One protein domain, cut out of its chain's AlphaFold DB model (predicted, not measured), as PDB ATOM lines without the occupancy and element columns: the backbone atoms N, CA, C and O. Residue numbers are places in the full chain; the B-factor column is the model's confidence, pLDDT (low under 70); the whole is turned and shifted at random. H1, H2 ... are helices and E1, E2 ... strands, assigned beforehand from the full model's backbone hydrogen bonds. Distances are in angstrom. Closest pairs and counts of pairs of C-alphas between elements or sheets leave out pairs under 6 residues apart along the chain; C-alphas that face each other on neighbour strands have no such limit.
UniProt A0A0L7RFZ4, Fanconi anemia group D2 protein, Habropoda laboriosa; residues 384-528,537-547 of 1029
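What this domain is: This is residues 384 to 528 and 537 to 547 of the 1029 residues of the protein "Fanconi anemia group D2 protein" of Habropoda laboriosa (UniProt A0A0L7RFZ4). A small, strongly curled sheet of four short strands, E1, E3, E4 and E2, sits on the hollow side of a curved row of four long helices, H1, H2, H3 and H4, each packed on the next. H1 and H3 only graze the sheet. The printed part has 156 residues, in the order H1 E1 E2 E3 H2 E4 H3 H4; the sheet is mixed and the class is mixed, helices and strands. It is compact, with a radius of gyration of the C-alphas of 15.8 A, and elongated, spanning 49 by 31 by 30 A.

Where its parts are: The strands are E1, residues 403 to 405, E3, 429 to 431, E4, 472 to 475, and E2, 414 to 416. H3, residues 484 to 504, is 30.4 A long; H4, 510 to 528, 27.3 A; H1, 384 to 402, 26.2 A; H2, 441 to 456, 22.4 A. C-alpha 384 is at (4.664, 26.084, -45.378), C-alpha 528 at (-26.872, 50.689, -31.682).

How they stand to each other: E1 and E3 are antiparallel, with N 404 and O 430 at 2.9 A. E3 and E4 are parallel, with N 431 and O 472 at 2.9 A; E3, H2, E4 form a strand-helix-strand unit, two parallel neighbours joined through a helix, with a right-handed crossover. E4 and E2 are antiparallel, with N 416 and O 473 at 2.8 A. H3 touches H2 with residues 495 to 503 alone, C-alphas 443 and 496 closest at 5.0 A, a shallow tilt of 9 degrees, the same way. H3 and H4 form a helical hairpin, C-alphas 501 and 516 closest at 5.9 A. H1 touches H2, C-alphas 391 and 449 closest at 5.7 A, opposite ways. In H1, H2, H3 and H4 every O i to N i+4 pair is within hydrogen-bond range.

The domain as a whole: Residues 529 to 536 are cut out, with 14.6 A between C-alphas 528 and 537. The links E2 to E3 and H2 to E4 are long. Confidence is under 70 in 21 residues, among them 421 to 428 and 434 to 440.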
ATOM      1  N   THR A 384       4.663  24.666 -44.979       84.62
ATOM      2  CA  THR A 384       4.664  26.084 -45.378       84.62
ATOM      3  C   THR A 384       4.225  26.298 -46.828       84.62
ATOM      4  O   THR A 384       3.526  27.267 -47.115       84.62
ATOM      5  N   GLU A 385       4.561  25.375 -47.733       86.06
ATOM      6  CA  GLU A 385       4.159  25.420 -49.145       86.06
ATOM      7  C   GLU A 385       2.639  25.264 -49.304       86.06
ATOM      8  O   GLU A 385       2.014  26.013 -50.058       86.06
ATOM      9  N   PHE A 386       2.013  24.366 -48.534       88.50
ATOM     10  CA  PHE A 386       0.552  24.238 -48.497       88.50
ATOM     11  C   PHE A 386      -0.122  25.546 -48.060       88.50
ATOM     12  O   PHE A 386      -1.061  26.002 -48.716       88.50
ATOM     13  N   ILE A 387       0.361  26.167 -46.973       88.25
ATOM     14  CA  ILE A 387      -0.201  27.430 -46.468       88.25
ATOM     15  C   ILE A 387      -0.005  28.564 -47.481       88.25
ATOM     16  O   ILE A 387      -0.939  29.335 -47.688       88.25
ATOM     17  N   GLN A 388       1.149  28.647 -48.150       89.12
ATOM     18  CA  GLN A 388       1.396  29.659 -49.181       89.12
ATOM     19  C   GLN A 388       0.450  29.496 -50.380       89.12
ATOM     20  O   GLN A 388      -0.172  30.462 -50.819       89.12
ATOM     21  N   ASN A 389       0.290  28.267 -50.880       89.38
ATOM     22  CA  ASN A 389      -0.611  27.964 -51.995       89.38
ATOM     23  C   ASN A 389      -2.081  28.238 -51.650       89.38
ATOM     24  O   ASN A 389      -2.860  28.659 -52.509       89.38
ATOM     25  N   LEU A 390      -2.467  27.999 -50.394       90.81
ATOM     26  CA  LEU A 390      -3.790  28.326 -49.878       90.81
ATOM     27  C   LEU A 390      -3.990  29.844 -49.759       90.81
ATOM     28  O   LEU A 390      -5.016  30.346 -50.211       90.81
ATOM     29  N   ALA A 391      -3.018  30.568 -49.196       90.00
ATOM     30  CA  ALA A 391      -3.075  32.019 -49.027       90.00
ATOM     31  C   ALA A 391      -3.238  32.736 -50.373       90.00
ATOM     32  O   ALA A 391      -4.196  33.487 -50.539       90.00
ATOM     33  N   ASN A 392      -2.386  32.412 -51.354       90.38
ATOM     34  CA  ASN A 392      -2.433  33.006 -52.694       90.38
ATOM     35  C   ASN A 392      -3.801  32.787 -53.363       90.38
ATOM     36  O   ASN A 392      -4.375  33.705 -53.939       90.38
ATOM     37  N   TYR A 393      -4.353  31.573 -53.253       90.94
ATOM     38  CA  TYR A 393      -5.658  31.256 -53.834       90.94
ATOM     39  C   TYR A 393      -6.793  32.075 -53.203       90.94
ATOM     40  O   TYR A 393      -7.643  32.613 -53.913       90.94
ATOM     41  N   ILE A 394      -6.824  32.155 -51.869       89.88
ATOM     42  CA  ILE A 394      -7.873  32.885 -51.145       89.88
ATOM     43  C   ILE A 394      -7.742  34.393 -51.368       89.88
ATOM     44  O   ILE A 394      -8.763  35.065 -51.489       89.88
ATOM     45  N   GLU A 395      -6.523  34.922 -51.455       89.56
ATOM     46  CA  GLU A 395      -6.270  36.325 -51.789       89.56
ATOM     47  C   GLU A 395      -6.824  36.673 -53.178       89.56
ATOM     48  O   GLU A 395      -7.630  37.598 -53.303       89.56
ATOM     49  N   GLU A 396      -6.492  35.883 -54.205       88.38
ATOM     50  CA  GLU A 396      -7.023  36.062 -55.560       88.38
ATOM     51  C   GLU A 396      -8.557  35.963 -55.599       88.38
ATOM     52  O   GLU A 396      -9.222  36.788 -56.231       88.38
ATOM     53  N   GLU A 397      -9.150  34.974 -54.922       86.31
ATOM     54  CA  GLU A 397     -10.609  34.813 -54.859       86.31
ATOM     55  C   GLU A 397     -11.278  36.002 -54.150       86.31
ATOM     56  O   GLU A 397     -12.308  36.505 -54.615       86.31
ATOM     57  N   PHE A 398     -10.689  36.474 -53.048       86.50
ATOM     58  CA  PHE A 398     -11.212  37.579 -52.252       86.50
ATOM     59  C   PHE A 398     -11.214  38.888 -53.040       86.50
ATOM     60  O   PHE A 398     -12.244  39.565 -53.088       86.50
ATOM     61  N   VAL A 399     -10.096  39.219 -53.694       85.31
ATOM     62  CA  VAL A 399      -9.964  40.442 -54.496       85.31
ATOM     63  C   VAL A 399     -10.931  40.411 -55.681       85.31
ATOM     64  O   VAL A 399     -11.682  41.363 -55.873       85.31
ATOM     65  N   ASN A 400     -10.984  39.304 -56.428       83.62
ATOM     66  CA  ASN A 400     -11.821  39.202 -57.628       83.62
ATOM     67  C   ASN A 400     -13.329  39.218 -57.332       83.62
ATOM     68  O   ASN A 400     -14.112  39.672 -58.165       83.62
ATOM     69  N   THR A 401     -13.747  38.695 -56.176       81.19
ATOM     70  CA  THR A 401     -15.175  38.521 -55.858       81.19
ATOM     71  C   THR A 401     -15.737  39.670 -55.023       81.19
ATOM     72  O   THR A 401     -16.889  40.057 -55.219       81.19
ATOM     73  N   ASN A 402     -14.950  40.212 -54.088       82.19
ATOM     74  CA  ASN A 402     -15.463  41.081 -53.022       82.19
ATOM     75  C   ASN A 402     -14.972  42.534 -53.110       82.19
ATOM     76  O   ASN A 402     -15.514  43.387 -52.405       82.19
ATOM     77  N   MET A 403     -13.970  42.835 -53.944       82.69
ATOM     78  CA  MET A 403     -13.419  44.186 -54.097       82.69
ATOM     79  C   MET A 403     -13.764  44.772 -55.468       82.69
ATOM     80  O   MET A 403     -13.585  44.133 -56.500       82.69
ATOM     81  N   ILE A 404     -14.258  46.013 -55.482       82.00
ATOM     82  CA  ILE A 404     -14.635  46.738 -56.704       82.00
ATOM     83  C   ILE A 404     -13.902  48.073 -56.750       82.00
ATOM     84  O   ILE A 404     -13.816  48.778 -55.748       82.00
ATOM     85  N   ASN A 405     -13.421  48.470 -57.928       80.06
ATOM     86  CA  ASN A 405     -12.835  49.793 -58.107       80.06
ATOM     87  C   ASN A 405     -13.917  50.882 -58.005       80.06
ATOM     88  O   ASN A 405     -14.909  50.855 -58.744       80.06
ATOM     89  N   LYS A 406     -13.700  51.882 -57.145       71.19
ATOM     90  CA  LYS A 406     -14.621  53.004 -56.906       71.19
ATOM     91  C   LYS A 406     -15.033  53.741 -58.182       71.19
ATOM     92  O   LYS A 406     -16.159  54.212 -58.264       71.19
ATOM     93  N   ALA A 407     -14.151  53.829 -59.180       69.25
ATOM     94  CA  ALA A 407     -14.437  54.490 -60.455       69.25
ATOM     95  C   ALA A 407     -15.335  53.660 -61.391       69.25
ATOM     96  O   ALA A 407     -15.932  54.208 -62.313       69.25
ATOM     97  N   SER A 408     -15.418  52.345 -61.171       71.31
ATOM     98  CA  SER A 408     -16.196  51.412 -61.997       71.31
ATOM     99  C   SER A 408     -17.602  51.130 -61.457       71.31
ATOM    100  O   SER A 408     -18.428  50.551 -62.162       71.31
ATOM    101  N   TYR A 409     -17.887  51.538 -60.218       78.06
ATOM    102  CA  TYR A 409     -19.173  51.299 -59.575       78.06
ATOM    103  C   TYR A 409     -20.211  52.354 -59.989       78.06
ATOM    104  O   TYR A 409     -19.954  53.553 -59.905       78.06
ATOM    105  N   SER A 410     -21.392  51.904 -60.421       68.75
ATOM    106  CA  SER A 410     -22.508  52.757 -60.873       68.75
ATOM    107  C   SER A 410     -23.835  52.462 -60.155       68.75
ATOM    108  O   SER A 410     -24.900  52.814 -60.659       68.75
ATOM    109  N   GLY A 411     -23.784  51.797 -58.995       75.69
ATOM    110  CA  GLY A 411     -24.971  51.455 -58.205       75.69
ATOM    111  C   GLY A 411     -25.397  52.536 -57.205       75.69
ATOM    112  O   GLY A 411     -24.775  53.589 -57.093       75.69
ATOM    113  N   GLU A 412     -26.473  52.254 -56.465       76.31
ATOM    114  CA  GLU A 412     -27.099  53.172 -55.495       76.31
ATOM    115  C   GLU A 412     -26.375  53.234 -54.136       76.31
ATOM    116  O   GLU A 412     -26.684  54.090 -53.310       76.31
ATOM    117  N   LEU A 413     -25.433  52.324 -53.861       83.19
ATOM    118  CA  LEU A 413     -24.692  52.303 -52.598       83.19
ATOM    119  C   LEU A 413     -23.524  53.295 -52.618       83.19
ATOM    120  O   LEU A 413     -22.860  53.494 -53.632       83.19
ATOM    121  N   VAL A 414     -23.199  53.855 -51.456       83.94
ATOM    122  CA  VAL A 414     -22.067  54.774 -51.289       83.94
ATOM    123  C   VAL A 414     -20.955  54.160 -50.442       83.94
ATOM    124  O   VAL A 414     -21.227  53.463 -49.460       83.94
ATOM    125  N   PRO A 415     -19.680  54.450 -50.760       84.94
ATOM    126  CA  PRO A 415     -18.560  54.041 -49.927       84.94
ATOM    127  C   PRO A 415     -18.599  54.779 -48.581       84.94
ATOM    128  O   PRO A 415     -18.419  55.998 -48.517       84.94
ATOM    129  N   LYS A 416     -18.800  54.035 -47.491       84.44
ATOM    130  CA  LYS A 416     -18.776  54.521 -46.103       84.44
ATOM    131  C   LYS A 416     -17.686  53.829 -45.287       84.44
ATOM    132  O   LYS A 416     -17.164  52.783 -45.667       84.44
ATOM    133  N   PHE A 417     -17.359  54.425 -44.140       86.25
ATOM    134  CA  PHE A 417     -16.417  53.881 -43.154       86.25
ATOM    135  C   PHE A 417     -14.984  53.632 -43.678       86.25
ATOM    136  O   PHE A 417     -14.297  52.761 -43.154       86.25
ATOM    137  N   GLY A 418     -14.512  54.359 -44.695       85.12
ATOM    138  CA  GLY A 418     -13.107  54.295 -45.128       85.12
ATOM    139  C   GLY A 418     -12.176  55.033 -44.158       85.12
ATOM    140  O   GLY A 418     -12.494  56.146 -43.741       85.12
ATOM    141  N   LEU A 419     -11.045  54.418 -43.796       83.69
ATOM    142  CA  LEU A 419     -10.029  54.973 -42.882       83.69
ATOM    143  C   LEU A 419      -8.639  55.121 -43.533       83.69
ATOM    144  O   LEU A 419      -7.741  55.703 -42.922       83.69
ATOM    145  N   ASN A 420      -8.446  54.594 -44.747       80.44
ATOM    146  CA  ASN A 420      -7.193  54.725 -45.490       80.44
ATOM    147  C   ASN A 420      -7.007  56.153 -46.020       80.44
ATOM    148  O   ASN A 420      -7.966  56.852 -46.357       80.44
ATOM    149  N   LYS A 421      -5.753  56.608 -46.107       68.00
ATOM    150  CA  LYS A 421      -5.439  57.878 -46.773       68.00
ATOM    151  C   LYS A 421      -5.601  57.687 -48.280       68.00
ATOM    152  O   LYS A 421      -5.149  56.688 -48.820       68.00
ATOM    153  N   ALA A 422      -6.118  58.699 -48.978       60.25
ATOM    154  CA  ALA A 422      -6.358  58.654 -50.430       60.25
ATOM    155  C   ALA A 422      -5.114  58.363 -51.308       60.25
ATOM    156  O   ALA A 422      -5.255  58.150 -52.506       60.25
ATOM    157  N   LYS A 423      -3.898  58.401 -50.739       53.66
ATOM    158  CA  LYS A 423      -2.630  58.083 -51.421       53.66
ATOM    159  C   LYS A 423      -2.151  56.643 -51.196       53.66
ATOM    160  O   LYS A 423      -1.357  56.164 -51.995       53.66
ATOM    161  N   ASP A 424      -2.634  55.992 -50.138       51.91
ATOM    162  CA  ASP A 424      -2.176  54.678 -49.671       51.91
ATOM    163  C   ASP A 424      -3.165  53.561 -50.053       51.91
ATOM    164  O   ASP A 424      -3.000  52.419 -49.642       51.91
ATOM    165  N   GLU A 425      -4.218  53.869 -50.821       54.12
ATOM    166  CA  GLU A 425      -5.143  52.856 -51.330       54.12
ATOM    167  C   GLU A 425      -4.525  52.155 -52.548       54.12
ATOM    168  O   GLU A 425      -4.434  52.775 -53.616       54.12
ATOM    169  N   PRO A 426      -4.149  50.865 -52.456       48.56
ATOM    170  CA  PRO A 426      -3.887  50.083 -53.650       48.56
ATOM    171  C   PRO A 426      -5.193  50.044 -54.458       48.56
ATOM    172  O   PRO A 426      -6.168  49.399 -54.092       48.56
ATOM    173  N   GLN A 427      -5.229  50.821 -55.541       54.38
ATOM    174  CA  GLN A 427      -6.298  50.842 -56.542       54.38
ATOM    175  C   GLN A 427      -7.696  51.338 -56.104       54.38
ATOM    176  O   GLN A 427      -8.666  50.925 -56.720       54.38
ATOM    177  N   ASN A 428      -7.863  52.270 -55.153       65.50
ATOM    178  CA  ASN A 428      -9.169  52.942 -54.906       65.50
ATOM    179  C   ASN A 428     -10.359  51.943 -54.804       65.50
ATOM    180  O   ASN A 428     -11.433  52.158 -55.377       65.50
ATOM    181  N   CYS A 429     -10.116  50.781 -54.190       74.25
ATOM    182  CA  CYS A 429     -11.048  49.657 -54.141       74.25
ATOM    183  C   CYS A 429     -11.965  49.749 -52.915       74.25
ATOM    184  O   CYS A 429     -11.547  50.153 -51.831       74.25
ATOM    185  N   VAL A 430     -13.218  49.331 -53.084       81.19
ATOM    186  CA  VAL A 430     -14.270  49.329 -52.063       81.19
ATOM    187  C   VAL A 430     -14.803  47.907 -51.905       81.19
ATOM    188  O   VAL A 430     -14.974  47.190 -52.894       81.19
ATOM    189  N   LEU A 431     -15.077  47.499 -50.667       85.88
ATOM    190  CA  LEU A 431     -15.693  46.209 -50.363       85.88
ATOM    191  C   LEU A 431     -17.178  46.207 -50.729       85.88
ATOM    192  O   LEU A 431     -17.919  47.129 -50.371       85.88
ATOM    193  N   ASN A 432     -17.610  45.138 -51.396       84.81
ATOM    194  CA  ASN A 432     -18.990  44.928 -51.805       84.81
ATOM    195  C   ASN A 432     -19.601  43.677 -51.151       84.81
ATOM    196  O   ASN A 432     -19.016  42.597 -51.177       84.81
ATOM    197  N   PHE A 433     -20.823  43.818 -50.633       79.38
ATOM    198  CA  PHE A 433     -21.637  42.726 -50.089       79.38
ATOM    199  C   PHE A 433     -22.880  42.405 -50.950       79.38
ATOM    200  O   PHE A 433     -23.733  41.626 -50.527       79.38
ATOM    201  N   GLU A 434     -23.022  42.987 -52.150       59.16
ATOM    202  CA  GLU A 434     -24.227  42.894 -52.999       59.16
ATOM    203  C   GLU A 434     -24.670  41.467 -53.345       59.16
ATOM    204  O   GLU A 434     -25.852  41.245 -53.630       59.16
ATOM    205  N   ASN A 435     -23.783  40.470 -53.274       59.97
ATOM    206  CA  ASN A 435     -24.179  39.074 -53.415       59.97
ATOM    207  C   ASN A 435     -24.766  38.550 -52.084       59.97
ATOM    208  O   ASN A 435     -24.143  37.794 -51.341       59.97
ATOM    209  N   LYS A 436     -26.003  38.981 -51.798       54.06
ATOM    210  CA  LYS A 436     -26.770  38.868 -50.531       54.06
ATOM    211  C   LYS A 436     -26.823  37.471 -49.882       54.06
ATOM    212  O   LYS A 436     -27.138  37.355 -48.704       54.06
ATOM    213  N   LYS A 437     -26.516  36.396 -50.620       54.84
ATOM    214  CA  LYS A 437     -26.461  35.009 -50.108       54.84
ATOM    215  C   LYS A 437     -25.100  34.614 -49.512       54.84
ATOM    216  O   LYS A 437     -25.006  33.553 -48.900       54.84
ATOM    217  N   LEU A 438     -24.063  35.433 -49.706       54.78
ATOM    218  CA  LEU A 438     -22.670  35.169 -49.319       54.78
ATOM    219  C   LEU A 438     -22.163  36.139 -48.236       54.78
ATOM    220  O   LEU A 438     -20.963  36.217 -48.008       54.78
ATOM    221  N   GLY A 439     -23.038  36.875 -47.543       60.50
ATOM    222  CA  GLY A 439     -22.631  37.876 -46.543       60.50
ATOM    223  C   GLY A 439     -21.693  37.351 -45.442       60.50
ATOM    224  O   GLY A 439     -20.825  38.072 -44.958       60.50
ATOM    225  N   ALA A 440     -21.805  36.065 -45.103       68.94
ATOM    226  CA  ALA A 440     -20.918  35.373 -44.166       68.94
ATOM    227  C   ALA A 440     -19.536  35.007 -44.750       68.94
ATOM    228  O   ALA A 440     -18.597  34.766 -43.989       68.94
ATOM    229  N   ILE A 441     -19.411  34.963 -46.083       82.00
ATOM    230  CA  ILE A 441     -18.216  34.502 -46.800       82.00
ATOM    231  C   ILE A 441     -17.129  35.572 -46.821       82.00
ATOM    232  O   ILE A 441     -15.957  35.252 -46.680       82.00
ATOM    233  N   VAL A 442     -17.484  36.852 -46.915       86.69
ATOM    234  CA  VAL A 442     -16.463  37.911 -46.918       86.69
ATOM    235  C   VAL A 442     -15.686  37.946 -45.589       86.69
ATOM    236  O   VAL A 442     -14.457  37.851 -45.631       86.69
ATOM    237  N   PRO A 443     -16.339  37.973 -44.403       88.50
ATOM    238  CA  PRO A 443     -15.617  37.870 -43.136       88.50
ATOM    239  C   PRO A 443     -14.825  36.563 -43.002       88.50
ATOM    240  O   PRO A 443     -13.710  36.587 -42.481       88.50
ATOM    241  N   ILE A 444     -15.351  35.422 -43.478       87.75
ATOM    242  CA  ILE A 444     -14.665  34.137 -43.276       87.75
ATOM    243  C   ILE A 444     -13.461  33.931 -44.194       87.75
ATOM    244  O   ILE A 444     -12.444  33.403 -43.750       87.75
ATOM    245  N   SER A 445     -13.528  34.404 -45.439       89.19
ATOM    246  CA  SER A 445     -12.382  34.424 -46.347       89.19
ATOM    247  C   SER A 445     -11.262  35.299 -45.789       89.19
ATOM    248  O   SER A 445     -10.109  34.878 -45.795       89.19
ATOM    249  N   PHE A 446     -11.598  36.463 -45.220       91.19
ATOM    250  CA  PHE A 446     -10.615  37.303 -44.533       91.19
ATOM    251  C   PHE A 446     -10.002  36.600 -43.319       91.19
ATOM    252  O   PHE A 446      -8.785  36.612 -43.160       91.19
ATOM    253  N   LYS A 447     -10.811  35.941 -42.484       91.06
ATOM    254  CA  LYS A 447     -10.305  35.197 -41.323       91.06
ATOM    255  C   LYS A 447      -9.341  34.074 -41.722       91.06
ATOM    256  O   LYS A 447      -8.312  33.898 -41.070       91.06
ATOM    257  N   LEU A 448      -9.670  33.327 -42.778       91.88
ATOM    258  CA  LEU A 448      -8.815  32.268 -43.312       91.88
ATOM    259  C   LEU A 448      -7.494  32.849 -43.827       91.88
ATOM    260  O   LEU A 448      -6.434  32.407 -43.391       91.88
ATOM    261  N   LEU A 449      -7.565  33.880 -44.679       91.31
ATOM    262  CA  LEU A 449      -6.394  34.568 -45.225       91.31
ATOM    263  C   LEU A 449      -5.497  35.107 -44.108       91.31
ATOM    264  O   LEU A 449      -4.305  34.824 -44.082       91.31
ATOM    265  N   ARG A 450      -6.087  35.800 -43.130       90.31
ATOM    266  CA  ARG A 450      -5.392  36.306 -41.946       90.31
ATOM    267  C   ARG A 450      -4.631  35.203 -41.224       90.31
ATOM    268  O   ARG A 450      -3.459  35.379 -40.911       90.31
ATOM    269  N   ASN A 451      -5.283  34.083 -40.925       87.38
ATOM    270  CA  ASN A 451      -4.646  33.006 -40.174       87.38
ATOM    271  C   ASN A 451      -3.533  32.321 -40.981       87.38
ATOM    272  O   ASN A 451      -2.537  31.907 -40.390       87.38
ATOM    273  N   CYS A 452      -3.652  32.257 -42.311       88.75
ATOM    274  CA  CYS A 452      -2.551  31.853 -43.184       88.75
ATOM    275  C   CYS A 452      -1.381  32.846 -43.109       88.75
ATOM    276  O   CYS A 452      -0.253  32.421 -42.874       88.75
ATOM    277  N   CYS A 453      -1.633  34.155 -43.226       87.50
ATOM    278  CA  CYS A 453      -0.596  35.187 -43.112       87.50
ATOM    279  C   CYS A 453       0.124  35.134 -41.755       87.50
ATOM    280  O   CYS A 453       1.350  35.144 -41.727       87.50
ATOM    281  N   LEU A 454      -0.614  34.984 -40.647       86.00
ATOM    282  CA  LEU A 454      -0.036  34.849 -39.303       86.00
ATOM    283  C   LEU A 454       0.896  33.636 -39.180       86.00
ATOM    284  O   LEU A 454       1.901  33.711 -38.481       86.00
ATOM    285  N   LYS A 455       0.570  32.521 -39.848       84.19
ATOM    286  CA  LYS A 455       1.407  31.309 -39.864       84.19
ATOM    287  C   LYS A 455       2.635  31.434 -40.768       84.19
ATOM    288  O   LYS A 455       3.625  30.762 -40.506       84.19
ATOM    289  N   LEU A 456       2.573  32.258 -41.815       84.25
ATOM    290  CA  LEU A 456       3.700  32.525 -42.718       84.25
ATOM    291  C   LEU A 456       4.667  33.576 -42.158       84.25
ATOM    292  O   LEU A 456       5.851  33.556 -42.484       84.25
ATOM    293  N   SER A 457       4.181  34.501 -41.331       82.38
ATOM    294  CA  SER A 457       4.998  35.561 -40.741       82.38
ATOM    295  C   SER A 457       5.807  35.066 -39.537       82.38
ATOM    296  O   SER A 457       5.228  34.578 -38.568       82.38
ATOM    297  N   GLU A 458       7.125  35.282 -39.531       70.62
ATOM    298  CA  GLU A 458       7.995  34.934 -38.388       70.62
ATOM    299  C   GLU A 458       7.699  35.767 -37.124       70.62
ATOM    300  O   GLU A 458       7.911  35.307 -36.002       70.62
ATOM    301  N   HIS A 459       7.189  36.993 -37.295       69.12
ATOM    302  CA  HIS A 459       6.895  37.935 -36.206       69.12
ATOM    303  C   HIS A 459       5.395  38.161 -35.948       69.12
ATOM    304  O   HIS A 459       5.043  38.910 -35.036       69.12
ATOM    305  N   GLY A 460       4.503  37.493 -36.693       75.94
ATOM    306  CA  GLY A 460       3.052  37.690 -36.563       75.94
ATOM    307  C   GLY A 460       2.520  38.963 -37.236       75.94
ATOM    308  O   GLY A 460       1.426  39.419 -36.895       75.94
ATOM    309  N   ASP A 461       3.290  39.562 -38.146       81.56
ATOM    310  CA  ASP A 461       2.946  40.825 -38.803       81.56
ATOM    311  C   ASP A 461       1.943  40.620 -39.950       81.56
ATOM    312  O   ASP A 461       2.071  39.702 -40.763       81.56
ATOM    313  N   LEU A 462       0.962  41.520 -40.055       85.94
ATOM    314  CA  LEU A 462      -0.111  41.467 -41.061       85.94
ATOM    315  C   LEU A 462       0.046  42.488 -42.201       85.94
ATOM    316  O   LEU A 462      -0.942  42.866 -42.830       85.94
ATOM    317  N   ASN A 463       1.278  42.895 -42.515       82.12
ATOM    318  CA  ASN A 463       1.574  43.919 -43.534       82.12
ATOM    319  C   ASN A 463       1.025  43.581 -44.932       82.12
ATOM    320  O   ASN A 463       0.752  44.477 -45.718       82.12
ATOM    321  N   ALA A 464       0.846  42.297 -45.258       81.62
ATOM    322  CA  ALA A 464       0.287  41.885 -46.548       81.62
ATOM    323  C   ALA A 464      -1.200  42.260 -46.712       81.62
ATOM    324  O   ALA A 464      -1.679  42.400 -47.833       81.62
ATOM    325  N   ILE A 465      -1.937  42.418 -45.606       86.12
ATOM    326  CA  ILE A 465      -3.396  42.611 -45.604       86.12
ATOM    327  C   ILE A 465      -3.847  43.866 -44.840       86.12
ATOM    328  O   ILE A 465      -5.048  44.070 -44.655       86.12
ATOM    329  N   ASP A 466      -2.918  44.712 -44.392       85.38
ATOM    330  CA  ASP A 466      -3.177  45.894 -43.557       85.38
ATOM    331  C   ASP A 466      -4.132  46.912 -44.209       85.38
ATOM    332  O   ASP A 466      -4.997  47.483 -43.542       85.38
ATOM    333  N   SER A 467      -4.076  47.052 -45.532       84.81
ATOM    334  CA  SER A 467      -4.955  47.922 -46.317       84.81
ATOM    335  C   SER A 467      -6.445  47.579 -46.165       84.81
ATOM    336  O   SER A 467      -7.295  48.473 -46.271       84.81
ATOM    337  N   LEU A 468      -6.789  46.322 -45.844       87.44
ATOM    338  CA  LEU A 468      -8.170  45.892 -45.605       87.44
ATOM    339  C   LEU A 468      -8.745  46.472 -44.306       87.44
ATOM    340  O   LEU A 468      -9.956  46.705 -44.235       87.44
ATOM    341  N   LEU A 469      -7.905  46.777 -43.305       86.75
ATOM    342  CA  LEU A 469      -8.342  47.382 -42.042       86.75
ATOM    343  C   LEU A 469      -9.037  48.721 -42.284       86.75
ATOM    344  O   LEU A 469     -10.070  48.990 -41.670       86.75
ATOM    345  N   GLY A 470      -8.526  49.550 -43.193       84.38
ATOM    346  CA  GLY A 470      -9.092  50.865 -43.500       84.38
ATOM    347  C   GLY A 470      -9.911  50.943 -44.791       84.38
ATOM    348  O   GLY A 470     -10.336  52.041 -45.155       84.38
ATOM    349  N   CYS A 471     -10.182  49.816 -45.457       86.94
ATOM    350  CA  CYS A 471     -10.960  49.784 -46.698       86.94
ATOM    351  C   CYS A 471     -12.405  50.289 -46.491       86.94
ATOM    352  O   CYS A 471     -13.044  50.015 -45.466       86.94
ATOM    353  N   ALA A 472     -12.915  51.064 -47.450       87.25
ATOM    354  CA  ALA A 472     -14.296  51.537 -47.451       87.25
ATOM    355  C   ALA A 472     -15.268  50.412 -47.848       87.25
ATOM    356  O   ALA A 472     -14.905  49.480 -48.562       87.25
ATOM    357  N   ILE A 473     -16.523  50.525 -47.413       88.31
ATOM    358  CA  ILE A 473     -17.572  49.523 -47.645       88.31
ATOM    359  C   ILE A 473     -18.753  50.191 -48.344       88.31
ATOM    360  O   ILE A 473     -19.191  51.259 -47.913       88.31
ATOM    361  N   LEU A 474     -19.293  49.560 -49.387       86.12
ATOM    362  CA  LEU A 474     -20.528  50.003 -50.035       86.12
ATOM    363  C   LEU A 474     -21.723  49.805 -49.094       86.12
ATOM    364  O   LEU A 474     -22.077  48.681 -48.742       86.12
ATOM    365  N   MET A 475     -22.343  50.910 -48.677       83.62
ATOM    366  CA  MET A 475     -23.460  50.943 -47.731       83.62
ATOM    367  C   MET A 475     -24.558  51.909 -48.209       83.62
ATOM    368  O   MET A 475     -24.269  52.827 -48.975       83.62
ATOM    369  N   PRO A 476     -25.811  51.765 -47.738       83.31
ATOM    370  CA  PRO A 476     -26.887  52.704 -48.064       83.31
ATOM    371  C   PRO A 476     -26.609  54.135 -47.579       83.31
ATOM    372  O   PRO A 476     -25.981  54.341 -46.531       83.31
ATOM    373  N   ASP A 477     -27.129  55.127 -48.306       78.38
ATOM    374  CA  ASP A 477     -26.991  56.559 -47.998       78.38
ATOM    375  C   ASP A 477     -27.577  56.948 -46.634       78.38
ATOM    376  O   ASP A 477     -26.944  57.683 -45.870       78.38
ATOM    377  N   SER A 478     -28.733  56.396 -46.270       75.44
ATOM    378  CA  SER A 478     -29.373  56.608 -44.969       75.44
ATOM    379  C   SER A 478     -29.841  55.285 -44.358       75.44
ATOM    380  O   SER A 478     -30.148  54.328 -45.064       75.44
ATOM    381  N   PHE A 479     -29.877  55.228 -43.024       77.00
ATOM    382  CA  PHE A 479     -30.365  54.077 -42.248       77.00
ATOM    383  C   PHE A 479     -31.773  54.337 -41.689       77.00
ATOM    384  O   PHE A 479     -32.100  53.894 -40.592       77.00
ATOM    385  N   GLU A 480     -32.578  55.141 -42.384       66.81
ATOM    386  CA  GLU A 480     -33.924  55.523 -41.928       66.81
ATOM    387  C   GLU A 480     -34.995  54.517 -42.368       66.81
ATOM    388  O   GLU A 480     -36.029  54.387 -41.717       66.81
ATOM    389  N   VAL A 481     -34.724  53.765 -43.440       68.50
ATOM    390  CA  VAL A 481     -35.619  52.741 -43.986       68.50
ATOM    391  C   VAL A 481     -35.136  51.355 -43.550       68.50
ATOM    392  O   VAL A 481     -34.007  50.959 -43.840       68.50
ATOM    393  N   ALA A 482     -35.993  50.615 -42.844       68.81
ATOM    394  CA  ALA A 482     -35.694  49.287 -42.301       68.81
ATOM    395  C   ALA A 482     -36.064  48.152 -43.274       68.81
ATOM    396  O   ALA A 482     -36.790  47.220 -42.915       68.81
ATOM    397  N   ASP A 483     -35.567  48.227 -44.509       79.44
ATOM    398  CA  ASP A 483     -35.747  47.157 -45.491       79.44
ATOM    399  C   ASP A 483     -34.879  45.940 -45.148       79.44
ATOM    400  O   ASP A 483     -33.743  46.078 -44.684       79.44
ATOM    401  N   ASN A 484     -35.366  44.732 -45.451       80.44
ATOM    402  CA  ASN A 484     -34.640  43.481 -45.186       80.44
ATOM    403  C   ASN A 484     -33.224  43.483 -45.792       80.44
ATOM    404  O   ASN A 484     -32.283  43.004 -45.168       80.44
ATOM    405  N   SER A 485     -33.039  44.081 -46.976       79.56
ATOM    406  CA  SER A 485     -31.718  44.198 -47.603       79.56
ATOM    407  C   SER A 485     -30.775  45.147 -46.869       79.56
ATOM    408  O   SER A 485     -29.572  44.908 -46.848       79.56
ATOM    409  N   VAL A 486     -31.299  46.220 -46.271       83.38
ATOM    410  CA  VAL A 486     -30.500  47.145 -45.455       83.38
ATOM    411  C   VAL A 486     -30.081  46.449 -44.161       83.38
ATOM    412  O   VAL A 486     -28.920  46.546 -43.771       83.38
ATOM    413  N   MET A 487     -30.988  45.685 -43.545       83.12
ATOM    414  CA  MET A 487     -30.695  44.870 -42.362       83.12
ATOM    415  C   MET A 487     -29.590  43.846 -42.631       83.12
ATOM    416  O   MET A 487     -28.617  43.789 -41.878       83.12
ATOM    417  N   ASP A 488     -29.689  43.103 -43.737       85.19
ATOM    418  CA  ASP A 488     -28.672  42.126 -44.131       85.19
ATOM    419  C   ASP A 488     -27.300  42.795 -44.331       85.19
ATOM    420  O   ASP A 488     -26.297  42.299 -43.817       85.19
ATOM    421  N   LEU A 489     -27.242  43.953 -45.003       86.25
ATOM    422  CA  LEU A 489     -25.996  44.706 -45.211       86.25
ATOM    423  C   LEU A 489     -25.394  45.224 -43.897       86.25
ATOM    424  O   LEU A 489     -24.180  45.142 -43.704       86.25
ATOM    425  N   VAL A 490     -26.221  45.726 -42.974       88.12
ATOM    426  CA  VAL A 490     -25.768  46.171 -41.646       88.12
ATOM    427  C   VAL A 490     -25.188  44.999 -40.853       88.12
ATOM    428  O   VAL A 490     -24.111  45.138 -40.277       88.12
ATOM    429  N   ILE A 491     -25.839  43.833 -40.869       88.56
ATOM    430  CA  ILE A 491     -25.349  42.628 -40.181       88.56
ATOM    431  C   ILE A 491     -24.046  42.119 -40.813       88.56
ATOM    432  O   ILE A 491     -23.104  41.793 -40.088       88.56
ATOM    433  N   CYS A 492     -23.938  42.113 -42.147       88.56
ATOM    434  CA  CYS A 492     -22.692  41.769 -42.845       88.56
ATOM    435  C   CYS A 492     -21.548  42.712 -42.451       88.56
ATOM    436  O   CYS A 492     -20.443  42.257 -42.161       88.56
ATOM    437  N   CYS A 493     -21.828  44.014 -42.369       90.19
ATOM    438  CA  CYS A 493     -20.858  45.027 -41.969       90.19
ATOM    439  C   CYS A 493     -20.426  44.874 -40.498       90.19
ATOM    440  O   CYS A 493     -19.236  44.950 -40.192       90.19
ATOM    441  N   ILE A 494     -21.360  44.558 -39.590       91.19
ATOM    442  CA  ILE A 494     -21.051  44.219 -38.190       91.19
ATOM    443  C   ILE A 494     -20.120  43.003 -38.124       91.19
ATOM    444  O   ILE A 494     -19.108  43.048 -37.426       91.19
ATOM    445  N   ASN A 495     -20.421  41.937 -38.869       91.81
ATOM    446  CA  ASN A 495     -19.600  40.725 -38.901       91.81
ATOM    447  C   ASN A 495     -18.206  40.974 -39.482       91.81
ATOM    448  O   ASN A 495     -17.224  40.459 -38.949       91.81
ATOM    449  N   TRP A 496     -18.111  41.799 -40.525       92.19
ATOM    450  CA  TRP A 496     -16.839  42.249 -41.081       92.19
ATOM    451  C   TRP A 496     -16.007  43.008 -40.044       92.19
ATOM    452  O   TRP A 496     -14.857  42.649 -39.806       92.19
ATOM    453  N   PHE A 497     -16.584  44.004 -39.362       93.19
ATOM    454  CA  PHE A 497     -15.857  44.760 -38.339       93.19
ATOM    455  C   PHE A 497     -15.422  43.899 -37.162       93.19
ATOM    456  O   PHE A 497     -14.292  44.055 -36.712       93.19
ATOM    457  N   ARG A 498     -16.258  42.968 -36.691       92.31
ATOM    458  CA  ARG A 498     -15.864  42.037 -35.625       92.31
ATOM    459  C   ARG A 498     -14.638  41.208 -36.026       92.31
ATOM    460  O   ARG A 498     -13.704  41.096 -35.238       92.31
ATOM    461  N   GLU A 499     -14.592  40.696 -37.255       92.19
ATOM    462  CA  GLU A 499     -13.476  39.857 -37.709       92.19
ATOM    463  C   GLU A 499     -12.201  40.657 -38.030       92.19
ATOM    464  O   GLU A 499     -11.094  40.212 -37.721       92.19
ATOM    465  N   VAL A 500     -12.344  41.866 -38.582       92.06
ATOM    466  CA  VAL A 500     -11.228  42.802 -38.792       92.06
ATOM    467  C   VAL A 500     -10.631  43.239 -37.454       92.06
ATOM    468  O   VAL A 500      -9.414  43.198 -37.292       92.06
ATOM    469  N   ILE A 501     -11.462  43.588 -36.466       92.88
ATOM    470  CA  ILE A 501     -10.991  43.924 -35.114       92.88
ATOM    471  C   ILE A 501     -10.250  42.729 -34.508       92.88
ATOM    472  O   ILE A 501      -9.110  42.902 -34.085       92.88
ATOM    473  N   ASN A 502     -10.826  41.519 -34.545       91.31
ATOM    474  CA  ASN A 502     -10.141  40.303 -34.083       91.31
ATOM    475  C   ASN A 502      -8.779  40.110 -34.750       91.31
ATOM    476  O   ASN A 502      -7.848  39.615 -34.120       91.31
ATOM    477  N   GLY A 503      -8.659  40.482 -36.025       87.56
ATOM    478  CA  GLY A 503      -7.435  40.258 -36.766       87.56
ATOM    479  C   GLY A 503      -6.302  41.216 -36.436       87.56
ATOM    480  O   GLY A 503      -5.159  40.785 -36.317       87.56
ATOM    481  N   PHE A 504      -6.612  42.499 -36.265       90.44
ATOM    482  CA  PHE A 504      -5.597  43.538 -36.085       90.44
ATOM    483  C   PHE A 504      -5.363  43.929 -34.620       90.44
ATOM    484  O   PHE A 504      -4.447  44.697 -34.339       90.44
ATOM    485  N   VAL A 505      -6.138  43.395 -33.668       87.38
ATOM    486  CA  VAL A 505      -6.038  43.775 -32.247       87.38
ATOM    487  C   VAL A 505      -4.688  43.455 -31.597       87.38
ATOM    488  O   VAL A 505      -4.286  44.122 -30.647       87.38
ATOM    489  N   THR A 506      -3.971  42.454 -32.107       84.12
ATOM    490  CA  THR A 506      -2.651  42.051 -31.602       84.12
ATOM    491  C   THR A 506      -1.495  42.836 -32.227       84.12
ATOM    492  O   THR A 506      -0.363  42.730 -31.749       84.12
ATOM    493  N   GLN A 507      -1.751  43.628 -33.274       87.31
ATOM    494  CA  GLN A 507      -0.719  44.385 -33.979       87.31
ATOM    495  C   GLN A 507      -0.230  45.570 -33.129       87.31
ATOM    496  O   GLN A 507      -0.998  46.241 -32.431       87.31
ATOM    497  N   LYS A 508       1.080  45.830 -33.174       82.31
ATOM    498  CA  LYS A 508       1.741  46.833 -32.319       82.31
ATOM    499  C   LYS A 508       1.917  48.202 -32.977       82.31
ATOM    500  O   LYS A 508       2.290  49.141 -32.281       82.31
ATOM    501  N   ASP A 509       1.666  48.323 -34.281       84.31
ATOM    502  CA  ASP A 509       1.770  49.598 -34.997       84.31
ATOM    503  C   ASP A 509       0.734  50.609 -34.453       84.31
ATOM    504  O   ASP A 509      -0.473  50.340 -34.525       84.31
ATOM    505  N   PRO A 510       1.164  51.781 -33.939       82.06
ATOM    506  CA  PRO A 510       0.266  52.826 -33.449       82.06
ATOM    507  C   PRO A 510      -0.795  53.274 -34.468       82.06
ATOM    508  O   PRO A 510      -1.925  53.600 -34.091       82.06
ATOM    509  N   LEU A 511      -0.471  53.276 -35.768       84.25
ATOM    510  CA  LEU A 511      -1.417  53.672 -36.813       84.25
ATOM    511  C   LEU A 511      -2.539  52.638 -36.968       84.25
ATOM    512  O   LEU A 511      -3.714  53.021 -36.996       84.25
ATOM    513  N   LEU A 512      -2.190  51.349 -36.994       85.31
ATOM    514  CA  LEU A 512      -3.163  50.254 -37.030       85.31
ATOM    515  C   LEU A 512      -4.003  50.232 -35.750       85.31
ATOM    516  O   LEU A 512      -5.224  50.142 -35.828       85.31
ATOM    517  N   GLN A 513      -3.397  50.419 -34.574       86.62
ATOM    518  CA  GLN A 513      -4.129  50.493 -33.303       86.62
ATOM    519  C   GLN A 513      -5.174  51.612 -33.301       86.62
ATOM    520  O   GLN A 513      -6.319  51.398 -32.894       86.62
ATOM    521  N   LYS A 514      -4.821  52.795 -33.819       85.38
ATOM    522  CA  LYS A 514      -5.774  53.897 -33.985       85.38
ATOM    523  C   LYS A 514      -6.929  53.511 -34.910       85.38
ATOM    524  O   LYS A 514      -8.083  53.799 -34.592       85.38
ATOM    525  N   GLN A 515      -6.642  52.868 -36.040       88.81
ATOM    526  CA  GLN A 515      -7.680  52.409 -36.963       88.81
ATOM    527  C   GLN A 515      -8.571  51.328 -36.333       88.81
ATOM    528  O   GLN A 515      -9.784  51.368 -36.531       88.81
ATOM    529  N   VAL A 516      -8.024  50.419 -35.518       90.56
ATOM    530  CA  VAL A 516      -8.810  49.419 -34.773       90.56
ATOM    531  C   VAL A 516      -9.766  50.091 -33.783       90.56
ATOM    532  O   VAL A 516     -10.937  49.720 -33.735       90.56
ATOM    533  N   LEU A 517      -9.330  51.124 -33.053       88.44
ATOM    534  CA  LEU A 517     -10.220  51.899 -32.173       88.44
ATOM    535  C   LEU A 517     -11.332  52.609 -32.962       88.44
ATOM    536  O   LEU A 517     -12.497  52.551 -32.577       88.44
ATOM    537  N   GLN A 518     -11.010  53.200 -34.116       89.88
ATOM    538  CA  GLN A 518     -12.020  53.795 -35.001       89.88
ATOM    539  C   GLN A 518     -12.997  52.746 -35.559       89.88
ATOM    540  O   GLN A 518     -14.187  53.020 -35.726       89.88
ATOM    541  N   ARG A 519     -12.534  51.521 -35.838       91.81
ATOM    542  CA  ARG A 519     -13.404  50.394 -36.210       91.81
ATOM    543  C   ARG A 519     -14.296  49.950 -35.059       91.81
ATOM    544  O   ARG A 519     -15.454  49.633 -35.314       91.81
ATOM    545  N   LEU A 520     -13.802  49.978 -33.823       90.69
ATOM    546  CA  LEU A 520     -14.605  49.700 -32.636       90.69
ATOM    547  C   LEU A 520     -15.736  50.729 -32.477       90.69
ATOM    548  O   LEU A 520     -16.876  50.339 -32.240       90.69
ATOM    549  N   ASP A 521     -15.468  52.014 -32.718       88.75
ATOM    550  CA  ASP A 521     -16.513  53.049 -32.730       88.75
ATOM    551  C   ASP A 521     -17.555  52.812 -33.829       88.75
ATOM    552  O   ASP A 521     -18.759  52.912 -33.579       88.75
ATOM    553  N   ASN A 522     -17.110  52.434 -35.031       91.44
ATOM    554  CA  ASN A 522     -18.010  52.078 -36.130       91.44
ATOM    555  C   ASN A 522     -18.877  50.854 -35.785       91.44
ATOM    556  O   ASN A 522     -20.067  50.836 -36.102       91.44
ATOM    557  N   LEU A 523     -18.305  49.848 -35.112       91.88
ATOM    558  CA  LEU A 523     -19.025  48.664 -34.644       91.88
ATOM    559  C   LEU A 523     -20.096  49.035 -33.612       91.88
ATOM    560  O   LEU A 523     -21.247  48.629 -33.770       91.88
ATOM    561  N   ILE A 524     -19.743  49.835 -32.602       88.00
ATOM    562  CA  ILE A 524     -20.680  50.300 -31.569       88.00
ATOM    563  C   ILE A 524     -21.817  51.112 -32.205       88.00
ATOM    564  O   ILE A 524     -22.991  50.896 -31.903       88.00
ATOM    565  N   TYR A 525     -21.490  52.016 -33.133       89.44
ATOM    566  CA  TYR A 525     -22.487  52.790 -33.869       89.44
ATOM    567  C   TYR A 525     -23.470  51.891 -34.635       89.44
ATOM    568  O   TYR A 525     -24.684  52.082 -34.532       89.44
ATOM    569  N   LEU A 526     -22.969  50.897 -35.377       88.38
ATOM    570  CA  LEU A 526     -23.817  49.999 -36.164       88.38
ATOM    571  C   LEU A 526     -24.681  49.084 -35.295       88.38
ATOM    572  O   LEU A 526     -25.840  48.873 -35.639       88.38
ATOM    573  N   GLN A 527     -24.174  48.575 -34.170       89.25
ATOM    574  CA  GLN A 527     -24.976  47.749 -33.258       89.25
ATOM    575  C   GLN A 527     -26.105  48.546 -32.593       89.25
ATOM    576  O   GLN A 527     -27.238  48.067 -32.522       89.25
ATOM    577  N   ASN A 528     -25.838  49.796 -32.206       83.62
ATOM    578  CA  ASN A 528     -26.872  50.689 -31.682       83.62
ATOM    579  C   ASN A 528     -27.904  51.052 -32.759       83.62
ATOM    580  O   ASN A 528     -29.096  51.153 -32.484       83.62
ATOM    581  N   CYS A 537     -38.441  47.098 -38.332       75.25
ATOM    582  CA  CYS A 537     -38.451  46.014 -39.315       75.25
ATOM    583  C   CYS A 537     -39.641  45.048 -39.128       75.25
ATOM    584  O   CYS A 537     -40.171  44.894 -38.018       75.25
ATOM    585  N   ASP A 538     -40.021  44.336 -40.199       72.69
ATOM    586  CA  ASP A 538     -41.052  43.288 -40.180       72.69
ATOM    587  C   ASP A 538     -40.746  42.233 -39.099       72.69
ATOM    588  O   ASP A 538     -39.624  41.746 -38.951       72.69
ATOM    589  N   ILE A 539     -41.771  41.860 -38.338       70.50
ATOM    590  CA  ILE A 539     -41.711  40.851 -37.273       70.50
ATOM    591  C   ILE A 539     -41.325  39.473 -37.844       70.50
ATOM    592  O   ILE A 539     -40.788  38.636 -37.122       70.50
ATOM    593  N   LYS A 540     -41.557  39.234 -39.143       75.56
ATOM    594  CA  LYS A 540     -41.201  37.986 -39.840       75.56
ATOM    595  C   LYS A 540     -39.783  37.952 -40.416       75.56
ATOM    596  O   LYS A 540     -39.395  36.914 -40.953       75.56
ATOM    597  N   TYR A 541     -39.026  39.047 -40.355       80.69
ATOM    598  CA  TYR A 541     -37.663  39.074 -40.883       80.69
ATOM    599  C   TYR A 541     -36.748  38.110 -40.114       80.69
ATOM    600  O   TYR A 541     -36.731  38.095 -38.882       80.69
ATOM    601  N   GLN A 542     -35.968  37.321 -40.856       79.00
ATOM    602  CA  GLN A 542     -34.888  36.499 -40.320       79.00
ATOM    603  C   GLN A 542     -33.587  36.856 -41.044       79.00
ATOM    604  O   GLN A 542     -33.551  36.768 -42.274       79.00
ATOM    605  N   PRO A 543     -32.531  37.240 -40.308       81.62
ATOM    606  CA  PRO A 543     -31.253  37.558 -40.920       81.62
ATOM    607  C   PRO A 543     -30.574  36.317 -41.499       81.62
ATOM    608  O   PRO A 543     -30.855  35.185 -41.099       81.62
ATOM    609  N   VAL A 544     -29.648  36.523 -42.434       79.38
ATOM    610  CA  VAL A 544     -28.826  35.435 -42.981       79.38
ATOM    611  C   VAL A 544     -27.822  34.960 -41.913       79.38
ATOM    612  O   VAL A 544     -27.116  35.787 -41.332       79.38
ATOM    613  N   PRO A 545     -27.736  33.650 -41.622       80.94
ATOM    614  CA  PRO A 545     -26.820  33.120 -40.615       80.94
ATOM    615  C   PRO A 545     -25.359  33.231 -41.047       80.94
ATOM    616  O   PRO A 545     -25.031  33.143 -42.230       80.94
ATOM    617  N   CYS A 546     -24.481  33.386 -40.057       81.69
ATOM    618  CA  CYS A 546     -23.042  33.491 -40.258       81.69
ATOM    619  C   CYS A 546     -22.306  32.178 -39.959       81.69
ATOM    620  O   CYS A 546     -21.303  31.879 -40.605       81.69
ATOM    621  N   TYR A 547     -22.810  31.393 -39.006       81.62
ATOM    622  CA  TYR A 547     -22.298  30.065 -38.680       81.62
ATOM    623  C   TYR A 547     -23.239  28.977 -39.195       81.62
ATOM    624  O   TYR A 547     -24.453  29.034 -39.006       81.62
TER     625      TYR A 547